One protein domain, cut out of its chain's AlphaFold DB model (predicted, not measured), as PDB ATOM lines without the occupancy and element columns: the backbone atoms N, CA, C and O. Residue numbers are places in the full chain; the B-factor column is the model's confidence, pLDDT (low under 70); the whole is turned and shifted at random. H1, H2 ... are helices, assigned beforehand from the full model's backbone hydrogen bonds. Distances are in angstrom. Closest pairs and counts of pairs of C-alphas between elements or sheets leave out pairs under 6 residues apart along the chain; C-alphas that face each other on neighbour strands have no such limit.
ATOM      1  N   LEU A  15      12.008  17.558   0.009       79.19
ATOM      2  CA  LEU A  15      13.175  17.959  -0.784       79.19
ATOM      3  C   LEU A  15      14.389  17.061  -0.533       79.19
ATOM      4  O   LEU A  15      15.190  16.838  -1.438       79.19
ATOM      5  N   PHE A  16      14.520  16.505   0.675       77.62
ATOM      6  CA  PHE A  16      15.585  15.546   0.979       77.62
ATOM      7  C   PHE A  16      15.452  14.267   0.145       77.62
ATOM      8  O   PHE A  16      16.427  13.801  -0.442       77.62
ATOM      9  N   ASP A  17      14.238  13.720   0.059       80.25
ATOM     10  CA  ASP A  17      13.973  12.508  -0.713       80.25
ATOM     11  C   ASP A  17      14.104  12.758  -2.213       80.25
ATOM     12  O   ASP A  17      14.713  11.944  -2.910       80.25
ATOM     13  N   ALA A  18      13.608  13.901  -2.696       79.19
ATOM     14  CA  ALA A  18      13.762  14.315  -4.087       79.19
ATOM     15  C   ALA A  18      15.243  14.447  -4.472       79.19
ATOM     16  O   ALA A  18      15.680  13.856  -5.460       79.19
ATOM     17  N   ARG A  19      16.040  15.139  -3.647       78.56
ATOM     18  CA  ARG A  19      17.478  15.315  -3.882       78.56
ATOM     19  C   ARG A  19      18.220  13.983  -3.819       78.56
ATOM     20  O   ARG A  19      19.015  13.690  -4.704       78.56
ATOM     21  N   ARG A  20      17.917  13.129  -2.834       81.62
ATOM     22  CA  ARG A  20      18.484  11.773  -2.741       81.62
ATOM     23  C   ARG A  20      18.189  10.947  -3.993       81.62
ATOM     24  O   ARG A  20      19.088  10.282  -4.500       81.62
ATOM     25  N   LYS A  21      16.950  10.990  -4.490       82.44
ATOM     26  CA  LYS A  21      16.556  10.285  -5.714       82.44
ATOM     27  C   LYS A  21      17.307  10.823  -6.931       82.44
ATOM     28  O   LYS A  21      17.849  10.029  -7.685       82.44
ATOM     29  N   GLN A  22      17.389  12.142  -7.088       82.38
ATOM     30  CA  GLN A  22      18.113  12.771  -8.192       82.38
ATOM     31  C   GLN A  22      19.595  12.375  -8.200       82.38
ATOM     32  O   GLN A  22      20.093  11.930  -9.227       82.38
ATOM     33  N   PHE A  23      20.277  12.461  -7.053       79.81
ATOM     34  CA  PHE A  23      21.665  12.003  -6.921       79.81
ATOM     35  C   PHE A  23      21.822  10.538  -7.328       79.81
ATOM     36  O   PHE A  23      22.758  10.187  -8.038       79.81
ATOM     37  N   PHE A  24      20.900   9.678  -6.893       83.62
ATOM     38  CA  PHE A  24      20.933   8.269  -7.254       83.62
ATOM     39  C   PHE A  24      20.730   8.056  -8.758       83.62
ATOM     40  O   PHE A  24      21.502   7.327  -9.374       83.62
ATOM     41  N   ASP A  25      19.739   8.713  -9.360       83.06
ATOM     42  CA  ASP A  25      19.445   8.592 -10.790       83.06
ATOM     43  C   ASP A  25      20.631   9.071 -11.644       83.06
ATOM     44  O   ASP A  25      21.029   8.397 -12.595       83.06
ATOM     45  N   THR A  26      21.248  10.199 -11.276       83.69
ATOM     46  CA  THR A  26      22.446  10.714 -11.950       83.69
ATOM     47  C   THR A  26      23.642   9.782 -11.764       83.69
ATOM     48  O   THR A  26      24.406   9.581 -12.704       83.69
ATOM     49  N   PHE A  27      23.809   9.182 -10.584       83.94
ATOM     50  CA  PHE A  27      24.895   8.236 -10.339       83.94
ATOM     51  C   PHE A  27      24.719   6.960 -11.164       83.94
ATOM     52  O   PHE A  27      25.676   6.438 -11.726       83.94
ATOM     53  N   VAL A  28      23.484   6.463 -11.271       83.81
ATOM     54  CA  VAL A  28      23.157   5.291 -12.091       83.81
ATOM     55  C   VAL A  28      23.457   5.539 -13.571       83.81
ATOM     56  O   VAL A  28      23.849   4.595 -14.255       83.81
ATOM     57  N   ALA A  29      23.317   6.778 -14.047       86.06
ATOM     58  CA  ALA A  29      23.652   7.166 -15.416       86.06
ATOM     59  C   ALA A  29      25.169   7.309 -15.677       86.06
ATOM     60  O   ALA A  29      25.588   7.256 -16.831       86.06
ATOM     61  N   ASP A  30      26.003   7.476 -14.642       88.44
ATOM     62  CA  ASP A  30      27.466   7.544 -14.771       88.44
ATOM     63  C   ASP A  30      28.073   6.131 -14.777       88.44
ATOM     64  O   ASP A  30      28.530   5.600 -13.759       88.44
ATOM     65  N   GLU A  31      28.069   5.499 -15.955       90.94
ATOM     66  CA  GLU A  31      28.565   4.129 -16.142       90.94
ATOM     67  C   GLU A  31      30.023   3.957 -15.688       90.94
ATOM     68  O   GLU A  31      30.381   2.919 -15.125       90.94
ATOM     69  N   THR A  32      30.858   4.985 -15.879       91.00
ATOM     70  CA  THR A  32      32.285   4.936 -15.536       91.00
ATOM     71  C   THR A  32      32.471   4.834 -14.028       91.00
ATOM     72  O   THR A  32      33.136   3.916 -13.542       91.00
ATOM     73  N   ARG A  33      31.854   5.743 -13.263       87.88
ATOM     74  CA  ARG A  33      31.962   5.713 -11.796       87.88
ATOM     75  C   ARG A  33      31.251   4.510 -11.203       87.88
ATOM     76  O   ARG A  33      31.732   3.940 -10.224       87.88
ATOM     77  N   GLN A  34      30.148   4.075 -11.808       90.81
ATOM     78  CA  GLN A  34      29.460   2.865 -11.383       90.81
ATOM     79  C   GLN A  34      30.360   1.628 -11.525       90.81
ATOM     80  O   GLN A  34      30.397   0.791 -10.621       90.81
ATOM     81  N   GLN A  35      31.100   1.514 -12.629       92.12
ATOM     82  CA  GLN A  35      32.029   0.410 -12.848       92.12
ATOM     83  C   GLN A  35      33.194   0.445 -11.850       92.12
ATOM     84  O   GLN A  35      33.472  -0.568 -11.208       92.12
ATOM     85  N   GLN A  36      33.795   1.616 -11.629       91.25
ATOM     86  CA  GLN A  36      34.855   1.797 -10.626       91.25
ATOM     87  C   GLN A  36      34.381   1.426  -9.213       91.25
ATOM     88  O   GLN A  36      35.070   0.708  -8.487       91.25
ATOM     89  N   LEU A  37      33.174   1.854  -8.827       91.62
ATOM     90  CA  LEU A  37      32.600   1.519  -7.526       91.62
ATOM     91  C   LEU A  37      32.370   0.008  -7.381       91.62
ATOM     92  O   LEU A  37      32.668  -0.565  -6.333       91.62
ATOM     93  N   LYS A  38      31.857  -0.654  -8.427       90.88
ATOM     94  CA  LYS A  38      31.649  -2.113  -8.437       90.88
ATOM     95  C   LYS A  38      32.959  -2.876  -8.260       90.88
ATOM     96  O   LYS A  38      32.973  -3.866  -7.532       90.88
ATOM     97  N   GLU A  39      34.033  -2.429  -8.902       92.81
ATOM     98  CA  GLU A  39      35.358  -3.045  -8.782       92.81
ATOM     99  C   GLU A  39      35.895  -2.934  -7.353       92.81
ATOM    100  O   GLU A  39      36.200  -3.958  -6.741       92.81
ATOM    101  N   LEU A  40      35.890  -1.726  -6.778       91.81
ATOM    102  CA  LEU A  40      36.357  -1.487  -5.408       91.81
ATOM    103  C   LEU A  40      35.545  -2.272  -4.366       91.81
ATOM    104  O   LEU A  40      36.112  -2.914  -3.481       91.81
ATOM    105  N   ILE A  41      34.211  -2.270  -4.480       88.94
ATOM    106  CA  ILE A  41      33.343  -3.056  -3.588       88.94
ATOM    107  C   ILE A  41      33.595  -4.553  -3.780       88.94
ATOM    108  O   ILE A  41      33.634  -5.301  -2.803       88.94
ATOM    109  N   GLY A  42      33.767  -5.007  -5.022       88.94
ATOM    110  CA  GLY A  42      34.057  -6.401  -5.337       88.94
ATOM    111  C   GLY A  42      35.357  -6.881  -4.693       88.94
ATOM    112  O   GLY A  42      35.389  -7.970  -4.122       88.94
ATOM    113  N   GLU A  43      36.411  -6.068  -4.737       90.81
ATOM    114  CA  GLU A  43      37.675  -6.346  -4.051       90.81
ATOM    115  C   GLU A  43      37.513  -6.353  -2.530       90.81
ATOM    116  O   GLU A  43      37.948  -7.302  -1.881       90.81
ATOM    117  N   LEU A  44      36.784  -5.388  -1.962       89.00
ATOM    118  CA  LEU A  44      36.541  -5.333  -0.519       89.00
ATOM    119  C   LEU A  44      35.768  -6.560  -0.022       89.00
ATOM    120  O   LEU A  44      36.095  -7.135   1.018       89.00
ATOM    121  N   VAL A  45      34.759  -6.998  -0.777       87.56
ATOM    122  CA  VAL A  45      34.015  -8.228  -0.485       87.56
ATOM    123  C   VAL A  45      34.946  -9.439  -0.520       87.56
ATOM    124  O   VAL A  45      34.871 -10.271   0.384       87.56
ATOM    125  N   LYS A  46      35.842  -9.537  -1.512       87.69
ATOM    126  CA  LYS A  46      36.835 -10.623  -1.571       87.69
ATOM    127  C   LYS A  46      37.735 -10.609  -0.339       87.69
ATOM    128  O   LYS A  46      37.836 -11.643   0.312       87.69
ATOM    129  N   CYS A  47      38.300  -9.461   0.038       86.88
ATOM    130  CA  CYS A  47      39.146  -9.343   1.228       86.88
ATOM    131  C   CYS A  47      38.410  -9.773   2.508       86.88
ATOM    132  O   CYS A  47      38.967 -10.499   3.333       86.88
ATOM    133  N   LYS A  48      37.133  -9.398   2.658       84.56
ATOM    134  CA  LYS A  48      36.310  -9.815   3.805       84.56
ATOM    135  C   LYS A  48      36.021 -11.312   3.820       84.56
ATOM    136  O   LYS A  48      36.105 -11.924   4.880       84.56
ATOM    137  N   ILE A  49      35.708 -11.909   2.671       84.00
ATOM    138  CA  ILE A  49      35.468 -13.356   2.561       84.00
ATOM    139  C   ILE A  49      36.762 -14.142   2.792       84.00
ATOM    140  O   ILE A  49      36.724 -15.174   3.448       84.00
ATOM    141  N   GLU A  50      37.907 -13.671   2.294       85.75
ATOM    142  CA  GLU A  50      39.200 -14.323   2.535       85.75
ATOM    143  C   GLU A  50      39.561 -14.339   4.028       85.75
ATOM    144  O   GLU A  50      40.095 -15.333   4.517       85.75
ATOM    145  N   LYS A  51      39.224 -13.273   4.767       83.94
ATOM    146  CA  LYS A  51      39.416 -13.193   6.224       83.94
ATOM    147  C   LYS A  51      38.399 -14.020   7.012       83.94
ATOM    148  O   LYS A  51      38.766 -14.665   7.988       83.94
ATOM    149  N   GLU A  52      37.131 -13.999   6.607       83.31
ATOM    150  CA  GLU A  52      36.039 -14.720   7.270       83.31
ATOM    151  C   GLU A  52      35.144 -15.416   6.221       83.31
ATOM    152  O   GLU A  52      34.098 -14.886   5.834       83.31
ATOM    153  N   PRO A  53      35.501 -16.633   5.759       82.75
ATOM    154  CA  PRO A  53      34.780 -17.323   4.678       82.75
ATOM    155  C   PRO A  53      33.304 -17.612   4.976       82.75
ATOM    156  O   PRO A  53      32.475 -17.708   4.067       82.75
ATOM    157  N   GLU A  54      32.943 -17.716   6.258       80.75
ATOM    158  CA  GLU A  54      31.563 -17.939   6.703       80.75
ATOM    159  C   GLU A  54      30.611 -16.787   6.345       80.75
ATOM    160  O   GLU A  54      29.395 -16.990   6.246       80.75
ATOM    161  N   LEU A  55      31.154 -15.590   6.095       74.94
ATOM    162  CA  LEU A  55      30.401 -14.429   5.627       74.94
ATOM    163  C   LEU A  55      29.708 -14.688   4.284       74.94
ATOM    164  O   LEU A  55      28.596 -14.206   4.060       74.94
ATOM    165  N   PHE A  56      30.325 -15.490   3.413       69.19
ATOM    166  CA  PHE A  56      29.763 -15.826   2.107       69.19
ATOM    167  C   PHE A  56      28.593 -16.816   2.201       69.19
ATOM    168  O   PHE A  56      27.615 -16.694   1.460       69.19
ATOM    169  N   SER A  57      28.677 -17.790   3.112       68.50
ATOM    170  CA  SER A  57      27.753 -18.929   3.163       68.50
ATOM    171  C   SER A  57      26.544 -18.713   4.070       68.50
ATOM    172  O   SER A  57      25.478 -19.259   3.789       68.50
ATOM    173  N   LYS A  58      26.671 -17.916   5.140       62.53
ATOM    174  CA  LYS A  58      25.619 -17.818   6.165       62.53
ATOM    175  C   LYS A  58      24.748 -16.571   6.058       62.53
ATOM    176  O   LYS A  58      23.615 -16.611   6.534       62.53
ATOM    177  N   ASN A  59      25.237 -15.452   5.501       67.88
ATOM    178  CA  ASN A  59      24.453 -14.212   5.540       67.88
ATOM    179  C   ASN A  59      24.953 -13.085   4.608       67.88
ATOM    180  O   ASN A  59      25.671 -12.177   5.029       67.88
ATOM    181  N   ARG A  60      24.489 -13.071   3.350       70.06
ATOM    182  CA  ARG A  60      24.780 -11.978   2.392       70.06
ATOM    183  C   ARG A  60      24.408 -10.591   2.942       70.06
ATOM    184  O   ARG A  60      25.129  -9.624   2.710       70.06
ATOM    185  N   GLY A  61      23.324 -10.505   3.721       77.88
ATOM    186  CA  GLY A  61      22.905  -9.271   4.391       77.88
ATOM    187  C   GLY A  61      23.913  -8.772   5.433       77.88
ATOM    188  O   GLY A  61      24.176  -7.574   5.499       77.88
ATOM    189  N   LYS A  62      24.548  -9.680   6.189       78.38
ATOM    190  CA  LYS A  62      25.580  -9.330   7.182       78.38
ATOM    191  C   LYS A  62      26.809  -8.710   6.517       78.38
ATOM    192  O   LYS A  62      27.328  -7.730   7.031       78.38
ATOM    193  N   VAL A  63      27.242  -9.227   5.364       81.25
ATOM    194  CA  VAL A  63      28.396  -8.671   4.626       81.25
ATOM    195  C   VAL A  63      28.125  -7.246   4.168       81.25
ATOM    196  O   VAL A  63      28.951  -6.361   4.381       81.25
ATOM    197  N   SER A  64      26.943  -7.011   3.594       82.50
ATOM    198  CA  SER A  64      26.529  -5.670   3.181       82.50
ATOM    199  C   SER A  64      26.474  -4.708   4.373       82.50
ATOM    200  O   SER A  64      27.048  -3.624   4.303       82.50
ATOM    201  N   ALA A  65      25.877  -5.131   5.493       84.75
ATOM    202  CA  ALA A  65      25.795  -4.321   6.706       84.75
ATOM    203  C   ALA A  65      27.178  -3.993   7.297       84.75
ATOM    204  O   ALA A  65      27.397  -2.865   7.739       84.75
ATOM    205  N   LEU A  66      28.118  -4.944   7.285       84.88
ATOM    206  CA  LEU A  66      29.492  -4.723   7.747       84.88
ATOM    207  C   LEU A  66      30.210  -3.682   6.885       84.88
ATOM    208  O   LEU A  66      30.742  -2.716   7.421       84.88
ATOM    209  N   ILE A  67      30.160  -3.839   5.560       86.00
ATOM    210  CA  ILE A  67      30.773  -2.890   4.620       86.00
ATOM    211  C   ILE A  67      30.174  -1.493   4.798       86.00
ATOM    212  O   ILE A  67      30.916  -0.526   4.941       86.00
ATOM    213  N   GLN A  68      28.844  -1.381   4.846       85.94
ATOM    214  CA  GLN A  68      28.170  -0.097   5.059       85.94
ATOM    215  C   GLN A  68      28.576   0.545   6.390       85.94
ATOM    216  O   GLN A  68      28.878   1.734   6.436       85.94
ATOM    217  N   THR A  69      28.620  -0.243   7.466       87.69
ATOM    218  CA  THR A  69      29.012   0.247   8.794       87.69
ATOM    219  C   THR A  69      30.440   0.784   8.789       87.69
ATOM    220  O   THR A  69      30.702   1.836   9.368       87.69
ATOM    221  N   GLU A  70      31.368   0.076   8.152       87.44
ATOM    222  CA  GLU A  70      32.769   0.490   8.074       87.44
ATOM    223  C   GLU A  70      32.965   1.725   7.194       87.44
ATOM    224  O   GLU A  70      33.678   2.635   7.611       87.44
ATOM    225  N   LEU A  71      32.284   1.814   6.047       88.06
ATOM    226  CA  LEU A  71      32.317   3.003   5.188       88.06
ATOM    227  C   LEU A  71      31.859   4.254   5.948       88.06
ATOM    228  O   LEU A  71      32.564   5.261   5.954       88.06
ATOM    229  N   VAL A  72      30.727   4.167   6.656       85.75
ATOM    230  CA  VAL A  72      30.191   5.289   7.444       85.75
ATOM    231  C   VAL A  72      31.133   5.671   8.585       85.75
ATOM    232  O   VAL A  72      31.415   6.852   8.774       85.75
ATOM    233  N   LYS A  73      31.648   4.691   9.342       87.62
ATOM    234  CA  LYS A  73      32.613   4.955  10.422       87.62
ATOM    235  C   LYS A  73      33.851   5.667   9.891       87.62
ATOM    236  O   LYS A  73      34.243   6.690  10.445       87.62
ATOM    237  N   ARG A  74      34.412   5.161   8.792       87.06
ATOM    238  CA  ARG A  74      35.620   5.702   8.175       87.06
ATOM    239  C   ARG A  74      35.409   7.122   7.653       87.06
ATOM    240  O   ARG A  74      36.259   7.979   7.873       87.06
ATOM    241  N   HIS A  75      34.263   7.395   7.031       85.38
ATOM    242  CA  HIS A  75      33.905   8.740   6.582       85.38
ATOM    243  C   HIS A  75      33.786   9.722   7.764       85.38
ATOM    244  O   HIS A  75      34.382  10.794   7.738       85.38
ATOM    245  N   VAL A  76      33.119   9.328   8.857       85.88
ATOM    246  CA  VAL A  76      33.010  10.157  10.076       85.88
ATOM    247  C   VAL A  76      34.371  10.394  10.744       85.88
ATOM    248  O   VAL A  76      34.617  11.473  11.277       85.88
ATOM    249  N   GLU A  77      35.260   9.401  10.752       86.19
ATOM    250  CA  GLU A  77      36.632   9.555  11.254       86.19
ATOM    251  C   GLU A  77      37.432  10.566  10.422       86.19
ATOM    252  O   GLU A  77      38.091  11.434  10.999       86.19
ATOM    253  N   ARG A  78      37.324  10.506   9.086       82.44
ATOM    254  CA  ARG A  78      37.957  11.463   8.159       82.44
ATOM    255  C   ARG A  78      37.468  12.898   8.398       82.44
ATOM    256  O   ARG A  78      38.292  13.798   8.537       82.44
ATOM    257  N   GLU A  79      36.159  13.095   8.552       80.31
ATOM    258  CA  GLU A  79      35.550  14.411   8.826       80.31
ATOM    259  C   GLU A  79      35.966  15.009  10.183       80.31
ATOM    260  O   GLU A  79      36.128  16.222  10.349       80.31
ATOM    261  N   LYS A  80      36.176  14.161  11.196       81.12
ATOM    262  CA  LYS A  80      36.680  14.615  12.501       81.12
ATOM    263  C   LYS A  80      38.121  15.106  12.407       81.12
ATOM    264  O   LYS A  80      38.446  16.131  13.003       81.12
ATOM    265  N   LEU A  81      38.961  14.393  11.656       74.50
ATOM    266  CA  LEU A  81      40.361  14.762  11.444       74.50
ATOM    267  C   LEU A  81      40.478  16.095  10.689       74.50
ATOM    268  O   LEU A  81      41.257  16.950  11.114       74.50
ATOM    269  N   SER A  82      39.660  16.318   9.654       67.38
ATOM    270  CA  SER A  82      39.644  17.576   8.889       67.38
ATOM    271  C   SER A  82      39.155  18.773   9.716       67.38
ATOM    272  O   SER A  82      39.725  19.858   9.621       67.38
ATOM    273  N   THR A  83      38.169  18.578  10.597       60.75
ATOM    274  CA  THR A  83      37.613  19.656  11.442       60.75
ATOM    275  C   THR A  83      38.530  20.028  12.620       60.75
ATOM    276  O   THR A  83      38.509  21.163  13.093       60.75
ATOM    277  N   ASP A 106      41.822  -3.710   3.204       86.00
ATOM    278  CA  ASP A 106      40.450  -3.247   3.484       86.00
ATOM    279  C   ASP A 106      40.397  -1.734   3.730       86.00
ATOM    280  O   ASP A 106      39.490  -1.065   3.248       86.00
ATOM    281  N   THR A 107      41.375  -1.189   4.458       87.88
ATOM    282  CA  THR A 107      41.453   0.244   4.761       87.88
ATOM    283  C   THR A 107      41.666   1.086   3.509       87.88
ATOM    284  O   THR A 107      40.961   2.072   3.324       87.88
ATOM    285  N   GLU A 108      42.565   0.670   2.613       89.62
ATOM    286  CA  GLU A 108      42.808   1.382   1.351       89.62
ATOM    287  C   GLU A 108      41.589   1.330   0.424       89.62
ATOM    288  O   GLU A 108      41.285   2.309  -0.257       89.62
ATOM    289  N   LEU A 109      40.868   0.206   0.406       90.69
ATOM    290  CA  LEU A 109      39.640   0.060  -0.376       90.69
ATOM    291  C   LEU A 109      38.520   0.956   0.159       90.69
ATOM    292  O   LEU A 109      37.863   1.634  -0.624       90.69
ATOM    293  N   LEU A 110      38.321   0.998   1.480       90.38
ATOM    294  CA  LEU A 110      37.336   1.881   2.111       90.38
ATOM    295  C   LEU A 110      37.641   3.361   1.845       90.38
ATOM    296  O   LEU A 110      36.724   4.121   1.535       90.38
ATOM    297  N   ASP A 111      38.912   3.759   1.929       90.56
ATOM    298  CA  ASP A 111      39.332   5.138   1.665       90.56
ATOM    299  C   ASP A 111      39.091   5.515   0.196       90.56
ATOM    300  O   ASP A 111      38.454   6.529  -0.075       90.56
ATOM    301  N   ARG A 112      39.452   4.642  -0.753       91.25
ATOM    302  CA  ARG A 112      39.187   4.863  -2.187       91.25
ATOM    303  C   ARG A 112      37.703   4.935  -2.531       91.25
ATOM    304  O   ARG A 112      37.319   5.723  -3.392       91.25
ATOM    305  N   ILE A 113      36.871   4.111  -1.890       91.44
ATOM    306  CA  ILE A 113      35.414   4.175  -2.071       91.44
ATOM    307  C   ILE A 113      34.896   5.530  -1.582       91.44
ATOM    308  O   ILE A 113      34.127   6.171  -2.295       91.44
ATOM    309  N   ASN A 114      35.330   5.984  -0.404       90.75
ATOM    310  CA  ASN A 114      34.938   7.291   0.117       90.75
ATOM    311  C   ASN A 114      35.417   8.432  -0.795       90.75
ATOM    312  O   ASN A 114      34.610   9.285  -1.137       90.75
ATOM    313  N   ASP A 115      36.663   8.407  -1.274       91.06
ATOM    314  CA  ASP A 115      37.192   9.430  -2.187       91.06
ATOM    315  C   ASP A 115      36.414   9.492  -3.514       91.06
ATOM    316  O   ASP A 115      36.124  10.575  -4.027       91.06
ATOM    317  N   LEU A 116      36.039   8.333  -4.072       90.56
ATOM    318  CA  LEU A 116      35.222   8.254  -5.285       90.56
ATOM    319  C   LEU A 116      33.838   8.887  -5.072       90.56
ATOM    320  O   LEU A 116      33.355   9.620  -5.938       90.56
ATOM    321  N   LEU A 117      33.206   8.605  -3.928       88.12
ATOM    322  CA  LEU A 117      31.898   9.152  -3.574       88.12
ATOM    323  C   LEU A 117      31.974  10.654  -3.268       88.12
ATOM    324  O   LEU A 117      31.142  11.404  -3.772       88.12
ATOM    325  N   ASP A 118      32.988  11.101  -2.530       88.62
ATOM    326  CA  ASP A 118      33.215  12.514  -2.204       88.62
ATOM    327  C   ASP A 118      33.461  13.327  -3.491       88.62
ATOM    328  O   ASP A 118      32.834  14.364  -3.715       88.62
ATOM    329  N   SER A 119      34.294  12.812  -4.403       88.75
ATOM    330  CA  SER A 119      34.528  13.402  -5.730       88.75
ATOM    331  C   SER A 119      33.255  13.445  -6.586       88.75
ATOM    332  O   SER A 119      33.006  14.409  -7.317       88.75
TER     333      SER A 119
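What this domain is: This is residues 15 to 83 and 106 to 119 of the 140 residues of an uncharacterized protein of Pichia membranifaciens NRRL Y-2026 (UniProt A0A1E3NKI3). Two helices, H2 and H5, run side by side in opposite ways, and the longest helix, H4, crosses H5 steeply; H2 and H4 open as a V from the corner where the short helix H3 joins them. H1 makes an L with the beginning of H2, and its residues 15 to 26 stick out as a free arm. The printed part has 83 residues with five named helices, H1 to H5 in order along the chain, and no named strand; the class is all helix. It is only just loose, close to compact, with a radius of gyration of the C-alphas of 14.4 A and spans of 40 by 32 by 23 A.

How they stand to each other: H4, residues 60 to 83, touches H5, residues 106 to 119, with residues 70 to 75 alone, meeting residues 110 to 114 of H5. Their closest C-alphas, of Leu 71 and Leu 110, are 6.0 A apart. They run the same way at a steep tilt of 68 degrees, only just short of about perpendicular. H5 also touches H2, residues 31 to 51, at a shallow tilt of 19 degrees, opposite ways; the closest C-alphas, of Leu 44 and Asp 106, are 6.0 A apart. H2 and H4 are close but not clearly touching, 7.6 A between the C-alphas of Val 45 and Val 63, and only just about perpendicular at 72 degrees. H3, residues 54 to 58, only just touches both H2 and H4, each only at the corner and with 3 pairs of C-alphas within 8 A; the closest are those of Ile 49 and Leu 55, 6.0 A, and of Leu 55 and Val 63, 6.2 A. H1, residues 15 to 29, only just touches H2, only at the corner, with 3 pairs of C-alphas within 8 A; those of Val 28 and Gln 34 are closest at 6.8 A, and the lines are about perpendicular at 89 degrees. H1 is apart from H3, H4 and H5. In H1, H2, H3, H4 and H5, every O i to N i+4 pair is within hydrogen-bond range.

Where its parts are: H4 measures 35.3 A from C-alpha 60 at (24.780, -11.978, 2.392) to C-alpha 83. H2 measures 30.3 A, H1 21.0 A, H5 19.9 A and H3 6.0 A. H1 begins with C-alpha 15 at (13.175, 17.959, -0.784), and H5 ends with C-alpha 119 at (34.528, 13.402, -5.730).

The domain as a whole: The two C-alphas farthest apart, of Leu 15 and Pro 53, are 41.7 A apart. Residues 84 to 105 are not printed, and C-alphas 83 and 106 stand 24.4 A apart across this cut, which lies in the link from H4 to H5. The links H1 to H2, H2 to H3 and H3 to H4 are tight. The mean pLDDT of the printed part is 84.2, with residues 56 to 59 and 82 to 83 under 70.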